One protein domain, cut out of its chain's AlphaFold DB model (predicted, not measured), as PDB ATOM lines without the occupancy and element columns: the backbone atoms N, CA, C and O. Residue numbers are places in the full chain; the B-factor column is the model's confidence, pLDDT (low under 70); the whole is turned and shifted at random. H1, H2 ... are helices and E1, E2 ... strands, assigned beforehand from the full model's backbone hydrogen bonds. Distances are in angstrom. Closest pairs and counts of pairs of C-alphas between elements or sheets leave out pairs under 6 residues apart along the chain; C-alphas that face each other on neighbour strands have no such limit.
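Overview. This is residues 2 to 60 of the 104 residues of an uncharacterized protein of Zea mays (UniProt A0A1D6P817). A small, twisted three-strand sheet, E1 E2 E3, has one helix, H1, lying along its inner strand E2 on one face, with no named helix on the other face. The turn of the long E2 and E3 hairpin sticks out at one end, residues 15 to 20 standing free, and a long loop, residues 26 to 42, joins E3 to H1. The printed part has 59 residues with three strands and then one helix, in the order E1 E2 E3 H1; the sheet is antiparallel, and the class is mixed, with under half of the residues in named elements. The whole is only just loose, close to compact, with a radius of gyration of the C-alphas of 12.7 A and spans of 39 by 27 by 18 A.

Along the chain. E2, residues 8 to 15, is 22.7 A long. E3, residues 20 to 25, measures 16.1 A, and E1, residues 2 to 5, 10.0 A from C-alpha 2 at (-27.810, -38.807, -33.899). H1, residues 43 to 52, is 14.4 A long and ends with C-alpha 52 at (-25.051, -27.863, -29.291).

Arrangement. The strands form a meander, each the antiparallel neighbour of the one before, in a sheet only just strongly twisted, with C-alphas up to 4.5 A off its best plane. In the hairpin E2 and E3, N 13 and O 22 are 2.8 A apart; in the hairpin E1 and E2, N 3 and O 10 are 2.9 A apart. E1 and E3 are apart. H1 is on the sheet, over E2, at a height over the sheet of 8.9 A, making two layers, a helix on one face of a sheet. It runs along the strands, at 0 degrees to E2 on the local plane; their closest C-alphas, His 9 and Ser 44, are 5.3 A apart. E3 and H1 are near each other. Every O i to N i+4 pair of H1 is within hydrogen-bond range.

Size, cuts and confidence. The C-alphas farthest apart, of Val 17 and Lys 39, are 39.6 A apart. The printed part has no cut; the link E3 to H1 is long, and pLDDT is under 70 at residues 28 to 41 and 60.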
ATOM      1  N   PRO A   2     -27.861 -37.857 -35.005       83.87
ATOM      2  CA  PRO A   2     -27.810 -38.807 -33.899       83.87
ATOM      3  C   PRO A   2     -28.199 -40.207 -34.392       83.87
ATOM      4  O   PRO A   2     -29.144 -40.357 -35.165       83.87
ATOM      5  N   TRP A   3     -27.475 -41.229 -33.949       86.30
ATOM      6  CA  TRP A   3     -27.712 -42.628 -34.304       86.30
ATOM      7  C   TRP A   3     -27.629 -43.507 -33.059       86.30
ATOM      8  O   TRP A   3     -26.858 -43.213 -32.147       86.30
ATOM      9  N   LYS A   4     -28.404 -44.592 -33.005       84.97
ATOM     10  CA  LYS A   4     -28.327 -45.570 -31.915       84.97
ATOM     11  C   LYS A   4     -27.674 -46.849 -32.423       84.97
ATOM     12  O   LYS A   4     -28.186 -47.484 -33.337       84.97
ATOM     13  N   PHE A   5     -26.568 -47.239 -31.802       75.96
ATOM     14  CA  PHE A   5     -25.800 -48.435 -32.135       75.96
ATOM     15  C   PHE A   5     -25.433 -49.179 -30.848       75.96
ATOM     16  O   PHE A   5     -24.962 -48.565 -29.895       75.96
ATOM     17  N   ASN A   6     -25.705 -50.487 -30.780       79.33
ATOM     18  CA  ASN A   6     -25.425 -51.334 -29.607       79.33
ATOM     19  C   ASN A   6     -25.891 -50.751 -28.255       79.33
ATOM     20  O   ASN A   6     -25.210 -50.851 -27.239       79.33
ATOM     21  N   GLY A   7     -27.061 -50.107 -28.233       77.52
ATOM     22  CA  GLY A   7     -27.622 -49.506 -27.016       77.52
ATOM     23  C   GLY A   7     -27.033 -48.143 -26.632       77.52
ATOM     24  O   GLY A   7     -27.630 -47.460 -25.801       77.52
ATOM     25  N   CYS A   8     -25.954 -47.705 -27.281       81.15
ATOM     26  CA  CYS A   8     -25.359 -46.384 -27.111       81.15
ATOM     27  C   CYS A   8     -25.801 -45.434 -28.233       81.15
ATOM     28  O   CYS A   8     -26.168 -45.844 -29.334       81.15
ATOM     29  N   HIS A   9     -25.795 -44.141 -27.935       84.30
ATOM     30  CA  HIS A   9     -26.033 -43.083 -28.912       84.30
ATOM     31  C   HIS A   9     -24.687 -42.568 -29.418       84.30
ATOM     32  O   HIS A   9     -23.812 -42.257 -28.613       84.30
ATOM     33  N   ALA A  10     -24.565 -42.446 -30.731       86.22
ATOM     34  CA  ALA A  10     -23.417 -41.902 -31.436       86.22
ATOM     35  C   ALA A  10     -23.854 -40.724 -32.318       86.22
ATOM     36  O   ALA A  10     -25.044 -40.545 -32.603       86.22
ATOM     37  N   LEU A  11     -22.891 -39.913 -32.752       87.67
ATOM     38  CA  LEU A  11     -23.137 -38.777 -33.637       87.67
ATOM     39  C   LEU A  11     -22.350 -38.936 -34.936       87.67
ATOM     40  O   LEU A  11     -21.123 -38.969 -34.928       87.67
ATOM     41  N   PHE A  12     -23.065 -38.967 -36.058       87.97
ATOM     42  CA  PHE A  12     -22.466 -38.765 -37.372       87.97
ATOM     43  C   PHE A  12     -22.478 -37.282 -37.712       87.97
ATOM     44  O   PHE A  12     -23.534 -36.643 -37.676       87.97
ATOM     45  N   VAL A  13     -21.329 -36.741 -38.086       86.41
ATOM     46  CA  VAL A  13     -21.210 -35.393 -38.633       86.41
ATOM     47  C   VAL A  13     -20.778 -35.505 -40.082       86.41
ATOM     48  O   VAL A  13     -19.713 -36.042 -40.378       86.41
ATOM     49  N   ILE A  14     -21.628 -35.012 -40.975       89.95
ATOM     50  CA  ILE A  14     -21.402 -35.036 -42.414       89.95
ATOM     51  C   ILE A  14     -21.005 -33.622 -42.831       89.95
ATOM     52  O   ILE A  14     -21.824 -32.706 -42.791       89.95
ATOM     53  N   ASP A  15     -19.744 -33.449 -43.213       88.43
ATOM     54  CA  ASP A  15     -19.249 -32.229 -43.839       88.43
ATOM     55  C   ASP A  15     -19.335 -32.402 -45.358       88.43
ATOM     56  O   ASP A  15     -18.515 -33.083 -45.982       88.43
ATOM     57  N   HIS A  16     -20.361 -31.796 -45.955       90.46
ATOM     58  CA  HIS A  16     -20.586 -31.860 -47.397       90.46
ATOM     59  C   HIS A  16     -19.515 -31.113 -48.202       90.46
ATOM     60  O   HIS A  16     -19.219 -31.523 -49.324       90.46
ATOM     61  N   VAL A  17     -18.912 -30.058 -47.642       90.95
ATOM     62  CA  VAL A  17     -17.894 -29.248 -48.329       90.95
ATOM     63  C   VAL A  17     -16.591 -30.032 -48.428       90.95
ATOM     64  O   VAL A  17     -16.006 -30.143 -49.504       90.95
ATOM     65  N   LYS A  18     -16.163 -30.642 -47.318       93.74
ATOM     66  CA  LYS A  18     -14.939 -31.454 -47.259       93.74
ATOM     67  C   LYS A  18     -15.140 -32.898 -47.715       93.74
ATOM     68  O   LYS A  18     -14.167 -33.643 -47.775       93.74
ATOM     69  N   LYS A  19     -16.381 -33.304 -48.011       92.43
ATOM     70  CA  LYS A  19     -16.773 -34.702 -48.280       92.43
ATOM     71  C   LYS A  19     -16.281 -35.658 -47.185       92.43
ATOM     72  O   LYS A  19     -15.821 -36.761 -47.469       92.43
ATOM     73  N   HIS A  20     -16.358 -35.215 -45.934       92.88
ATOM     74  CA  HIS A  20     -15.816 -35.931 -44.786       92.88
ATOM     75  C   HIS A  20     -16.936 -36.341 -43.833       92.88
ATOM     76  O   HIS A  20     -17.824 -35.547 -43.521       92.88
ATOM     77  N   VAL A  21     -16.877 -37.578 -43.341       89.65
ATOM     78  CA  VAL A  21     -17.803 -38.084 -42.325       89.65
ATOM     79  C   VAL A  21     -17.022 -38.336 -41.047       89.65
ATOM     80  O   VAL A  21     -16.100 -39.144 -41.022       89.65
ATOM     81  N   THR A  22     -17.405 -37.647 -39.976       90.14
ATOM     82  CA  THR A  22     -16.868 -37.887 -38.633       90.14
ATOM     83  C   THR A  22     -17.861 -38.731 -37.855       90.14
ATOM     84  O   THR A  22     -19.038 -38.375 -37.760       90.14
ATOM     85  N   PHE A  23     -17.391 -39.835 -37.287       87.98
ATOM     86  CA  PHE A  23     -18.164 -40.656 -36.365       87.98
ATOM     87  C   PHE A  23     -17.678 -40.402 -34.941       87.98
ATOM     88  O   PHE A  23     -16.503 -40.603 -34.640       87.98
ATOM     89  N   ILE A  24     -18.577 -39.936 -34.078       85.76
ATOM     90  CA  ILE A  24     -18.292 -39.688 -32.666       85.76
ATOM     91  C   ILE A  24     -19.016 -40.754 -31.852       85.76
ATOM     92  O   ILE A  24     -20.243 -40.718 -31.705       85.76
ATOM     93  N   ASP A  25     -18.236 -41.704 -31.346       83.02
ATOM     94  CA  ASP A  25     -18.705 -42.763 -30.466       83.02
ATOM     95  C   ASP A  25     -18.598 -42.319 -29.004       83.02
ATOM     96  O   ASP A  25     -17.517 -41.997 -28.513       83.02
ATOM     97  N   PHE A  26     -19.732 -42.308 -28.310       77.56
ATOM     98  CA  PHE A  26     -19.807 -42.002 -26.882       77.56
ATOM     99  C   PHE A  26     -19.867 -43.258 -26.013       77.56
ATOM    100  O   PHE A  26     -20.273 -43.184 -24.851       77.56
ATOM    101  N   THR A  27     -19.502 -44.417 -26.560       76.18
ATOM    102  CA  THR A  27     -19.374 -45.656 -25.799       76.18
ATOM    103  C   THR A  27     -18.298 -45.492 -24.719       76.18
ATOM    104  O   THR A  27     -17.150 -45.157 -25.031       76.18
ATOM    105  N   PRO A  28     -18.645 -45.711 -23.437       66.66
ATOM    106  CA  PRO A  28     -17.693 -45.761 -22.335       66.66
ATOM    107  C   PRO A  28     -16.498 -46.656 -22.649       66.66
ATOM    108  O   PRO A  28     -16.630 -47.875 -22.706       66.66
ATOM    109  N   THR A  29     -15.316 -46.067 -22.797       68.77
ATOM    110  CA  THR A  29     -14.052 -46.786 -22.680       68.77
ATOM    111  C   THR A  29     -13.594 -46.620 -21.239       68.77
ATOM    112  O   THR A  29     -13.951 -45.651 -20.558       68.77
ATOM    113  N   GLN A  30     -12.868 -47.612 -20.728       60.25
ATOM    114  CA  GLN A  30     -12.585 -47.716 -19.297       60.25
ATOM    115  C   GLN A  30     -11.875 -46.485 -18.717       60.25
ATOM    116  O   GLN A  30     -11.989 -46.249 -17.520       60.25
ATOM    117  N   ASP A  31     -11.172 -45.688 -19.519       66.71
ATOM    118  CA  ASP A  31     -10.367 -44.584 -18.998       66.71
ATOM    119  C   ASP A  31     -11.138 -43.282 -18.787       66.71
ATOM    120  O   ASP A  31     -10.974 -42.650 -17.745       66.71
ATOM    121  N   TRP A  32     -12.031 -42.890 -19.701       62.16
ATOM    122  CA  TRP A  32     -12.772 -41.628 -19.540       62.16
ATOM    123  C   TRP A  32     -13.948 -41.747 -18.569       62.16
ATOM    124  O   TRP A  32     -14.296 -40.780 -17.890       62.16
ATOM    125  N   CYS A  33     -14.552 -42.932 -18.458       60.18
ATOM    126  CA  CYS A  33     -15.725 -43.124 -17.612       60.18
ATOM    127  C   CYS A  33     -15.416 -43.402 -16.139       60.18
ATOM    128  O   CYS A  33     -16.344 -43.364 -15.339       60.18
ATOM    129  N   LYS A  34     -14.150 -43.595 -15.734       61.80
ATOM    130  CA  LYS A  34     -13.773 -43.737 -14.308       61.80
ATOM    131  C   LYS A  34     -14.311 -42.598 -13.431       61.80
ATOM    132  O   LYS A  34     -14.642 -42.826 -12.272       61.80
ATOM    133  N   HIS A  35     -14.434 -41.394 -13.992       63.05
ATOM    134  CA  HIS A  35     -14.932 -40.209 -13.289       63.05
ATOM    135  C   HIS A  35     -16.427 -39.939 -13.490       63.05
ATOM    136  O   HIS A  35     -16.991 -39.088 -12.805       63.05
ATOM    137  N   MET A  36     -17.083 -40.644 -14.412       60.13
ATOM    138  CA  MET A  36     -18.519 -40.504 -14.618       60.13
ATOM    139  C   MET A  36     -19.246 -41.536 -13.757       60.13
ATOM    140  O   MET A  36     -18.906 -42.717 -13.814       60.13
ATOM    141  N   PRO A  37     -20.254 -41.152 -12.957       59.04
ATOM    142  CA  PRO A  37     -21.034 -42.114 -12.191       59.04
ATOM    143  C   PRO A  37     -21.763 -43.070 -13.154       59.04
ATOM    144  O   PRO A  37     -22.851 -42.780 -13.656       59.04
ATOM    145  N   TYR A  38     -21.139 -44.230 -13.397       53.16
ATOM    146  CA  TYR A  38     -21.468 -45.239 -14.417       53.16
ATOM    147  C   TYR A  38     -22.931 -45.694 -14.433       53.16
ATOM    148  O   TYR A  38     -23.403 -46.242 -15.423       53.16
ATOM    149  N   LYS A  39     -23.681 -45.500 -13.344       56.81
ATOM    150  CA  LYS A  39     -25.001 -46.115 -13.206       56.81
ATOM    151  C   LYS A  39     -26.140 -45.393 -13.929       56.81
ATOM    152  O   LYS A  39     -27.205 -45.994 -14.031       56.81
ATOM    153  N   ARG A  40     -25.988 -44.149 -14.422       61.42
ATOM    154  CA  ARG A  40     -27.124 -43.407 -15.036       61.42
ATOM    155  C   ARG A  40     -26.790 -42.386 -16.132       61.42
ATOM    156  O   ARG A  40     -27.687 -41.645 -16.541       61.42
ATOM    157  N   PHE A  41     -25.549 -42.297 -16.604       66.39
ATOM    158  CA  PHE A  41     -25.201 -41.289 -17.606       66.39
ATOM    159  C   PHE A  41     -25.637 -41.741 -19.012       66.39
ATOM    160  O   PHE A  41     -25.099 -42.698 -19.559       66.39
ATOM    161  N   ASN A  42     -26.667 -41.100 -19.573       73.49
ATOM    162  CA  ASN A  42     -27.207 -41.455 -20.887       73.49
ATOM    163  C   ASN A  42     -26.332 -40.845 -21.987       73.49
ATOM    164  O   ASN A  42     -26.204 -39.624 -22.064       73.49
ATOM    165  N   SER A  43     -25.774 -41.683 -22.862       78.52
ATOM    166  CA  SER A  43     -24.953 -41.255 -24.002       78.52
ATOM    167  C   SER A  43     -25.678 -40.260 -24.918       78.52
ATOM    168  O   SER A  43     -25.031 -39.462 -25.590       78.52
ATOM    169  N   SER A  44     -27.018 -40.259 -24.935       79.97
ATOM    170  CA  SER A  44     -27.792 -39.267 -25.692       79.97
ATOM    171  C   SER A  44     -27.499 -37.833 -25.249       79.97
ATOM    172  O   SER A  44     -27.511 -36.928 -26.078       79.97
ATOM    173  N   TYR A  45     -27.170 -37.614 -23.972       80.13
ATOM    174  CA  TYR A  45     -26.793 -36.295 -23.468       80.13
ATOM    175  C   TYR A  45     -25.442 -35.829 -24.005       80.13
ATOM    176  O   TYR A  45     -25.261 -34.635 -24.222       80.13
ATOM    177  N   LEU A  46     -24.507 -36.746 -24.258       81.13
ATOM    178  CA  LEU A  46     -23.221 -36.404 -24.871       81.13
ATOM    179  C   LEU A  46     -23.396 -36.028 -26.336       81.13
ATOM    180  O   LEU A  46     -22.833 -35.032 -26.781       81.13
ATOM    181  N   VAL A  47     -24.243 -36.772 -27.051       85.22
ATOM    182  CA  VAL A  47     -24.624 -36.439 -28.426       85.22
ATOM    183  C   VAL A  47     -25.245 -35.045 -28.487       85.22
ATOM    184  O   VAL A  47     -24.809 -34.229 -29.291       85.22
ATOM    185  N   LEU A  48     -26.205 -34.740 -27.607       83.50
ATOM    186  CA  LEU A  48     -26.833 -33.417 -27.545       83.50
ATOM    187  C   LEU A  48     -25.819 -32.307 -27.235       83.50
ATOM    188  O   LEU A  48     -25.836 -31.277 -27.900       83.50
ATOM    189  N   GLN A  49     -24.905 -32.525 -26.285       81.49
ATOM    190  CA  GLN A  49     -23.830 -31.574 -25.974       81.49
ATOM    191  C   GLN A  49     -22.909 -31.329 -27.170       81.49
ATOM    192  O   GLN A  49     -22.604 -30.182 -27.488       81.49
ATOM    193  N   ALA A  50     -22.491 -32.392 -27.857       84.26
ATOM    194  CA  ALA A  50     -21.646 -32.278 -29.038       84.26
ATOM    195  C   ALA A  50     -22.362 -31.563 -30.191       84.26
ATOM    196  O   ALA A  50     -21.733 -30.775 -30.888       84.26
ATOM    197  N   MET A  51     -23.670 -31.793 -30.365       85.40
ATOM    198  CA  MET A  51     -24.488 -31.076 -31.346       85.40
ATOM    199  C   MET A  51     -24.629 -29.590 -30.999       85.40
ATOM    200  O   MET A  51     -24.455 -28.757 -31.878       85.40
ATOM    201  N   ALA A  52     -24.897 -29.250 -29.735       79.99
ATOM    202  CA  ALA A  52     -25.051 -27.863 -29.291       79.99
ATOM    203  C   ALA A  52     -23.742 -27.060 -29.365       79.99
ATOM    204  O   ALA A  52     -23.754 -25.864 -29.636       79.99
ATOM    205  N   MET A  53     -22.601 -27.716 -29.138       81.03
ATOM    206  CA  MET A  53     -21.279 -27.101 -29.273       81.03
ATOM    207  C   MET A  53     -20.744 -27.125 -30.711       81.03
ATOM    208  O   MET A  53     -19.666 -26.587 -30.961       81.03
ATOM    209  N   TRP A  54     -21.443 -27.765 -31.652       80.15
ATOM    210  CA  TRP A  54     -20.939 -27.914 -33.011       80.15
ATOM    211  C   TRP A  54     -20.784 -26.551 -33.693       80.15
ATOM    212  O   TRP A  54     -21.703 -25.739 -33.694       80.15
ATOM    213  N   GLY A  55     -19.611 -26.305 -34.283       75.08
ATOM    214  CA  GLY A  55     -19.279 -25.018 -34.901       75.08
ATOM    215  C   GLY A  55     -18.861 -23.923 -33.914       75.08
ATOM    216  O   GLY A  55     -18.593 -22.806 -34.341       75.08
ATOM    217  N   ASN A  56     -18.773 -24.221 -32.614       79.57
ATOM    218  CA  ASN A  56     -18.152 -23.326 -31.645       79.57
ATOM    219  C   ASN A  56     -16.634 -23.566 -31.621       79.57
ATOM    220  O   ASN A  56     -16.188 -24.695 -31.419       79.57
ATOM    221  N   ASP A  57     -15.836 -22.506 -31.763       78.59
ATOM    222  CA  ASP A  57     -14.366 -22.583 -31.711       78.59
ATOM    223  C   ASP A  57     -13.824 -22.938 -30.313       78.59
ATOM    224  O   ASP A  57     -12.635 -23.215 -30.124       78.59
ATOM    225  N   ARG A  58     -14.683 -22.926 -29.286       76.26
ATOM    226  CA  ARG A  58     -14.305 -23.289 -27.918       76.26
ATOM    227  C   ARG A  58     -14.103 -24.799 -27.790       76.26
ATOM    228  O   ARG A  58     -14.883 -25.604 -28.290       76.26
ATOM    229  N   ARG A  59     -13.085 -25.193 -27.014       74.54
ATOM    230  CA  ARG A  59     -12.863 -26.602 -26.647       74.54
ATOM    231  C   ARG A  59     -14.129 -27.202 -26.032       74.54
ATOM    232  O   ARG A  59     -14.688 -26.632 -25.095       74.54
ATOM    233  N   MET A  60     -14.505 -28.382 -26.524       69.52
ATOM    234  CA  MET A  60     -15.656 -29.151 -26.057       69.52
ATOM    235  C   MET A  60     -15.508 -29.466 -24.559       69.52
ATOM    236  O   MET A  60     -14.645 -30.248 -24.163       69.52
TER     237      MET A  60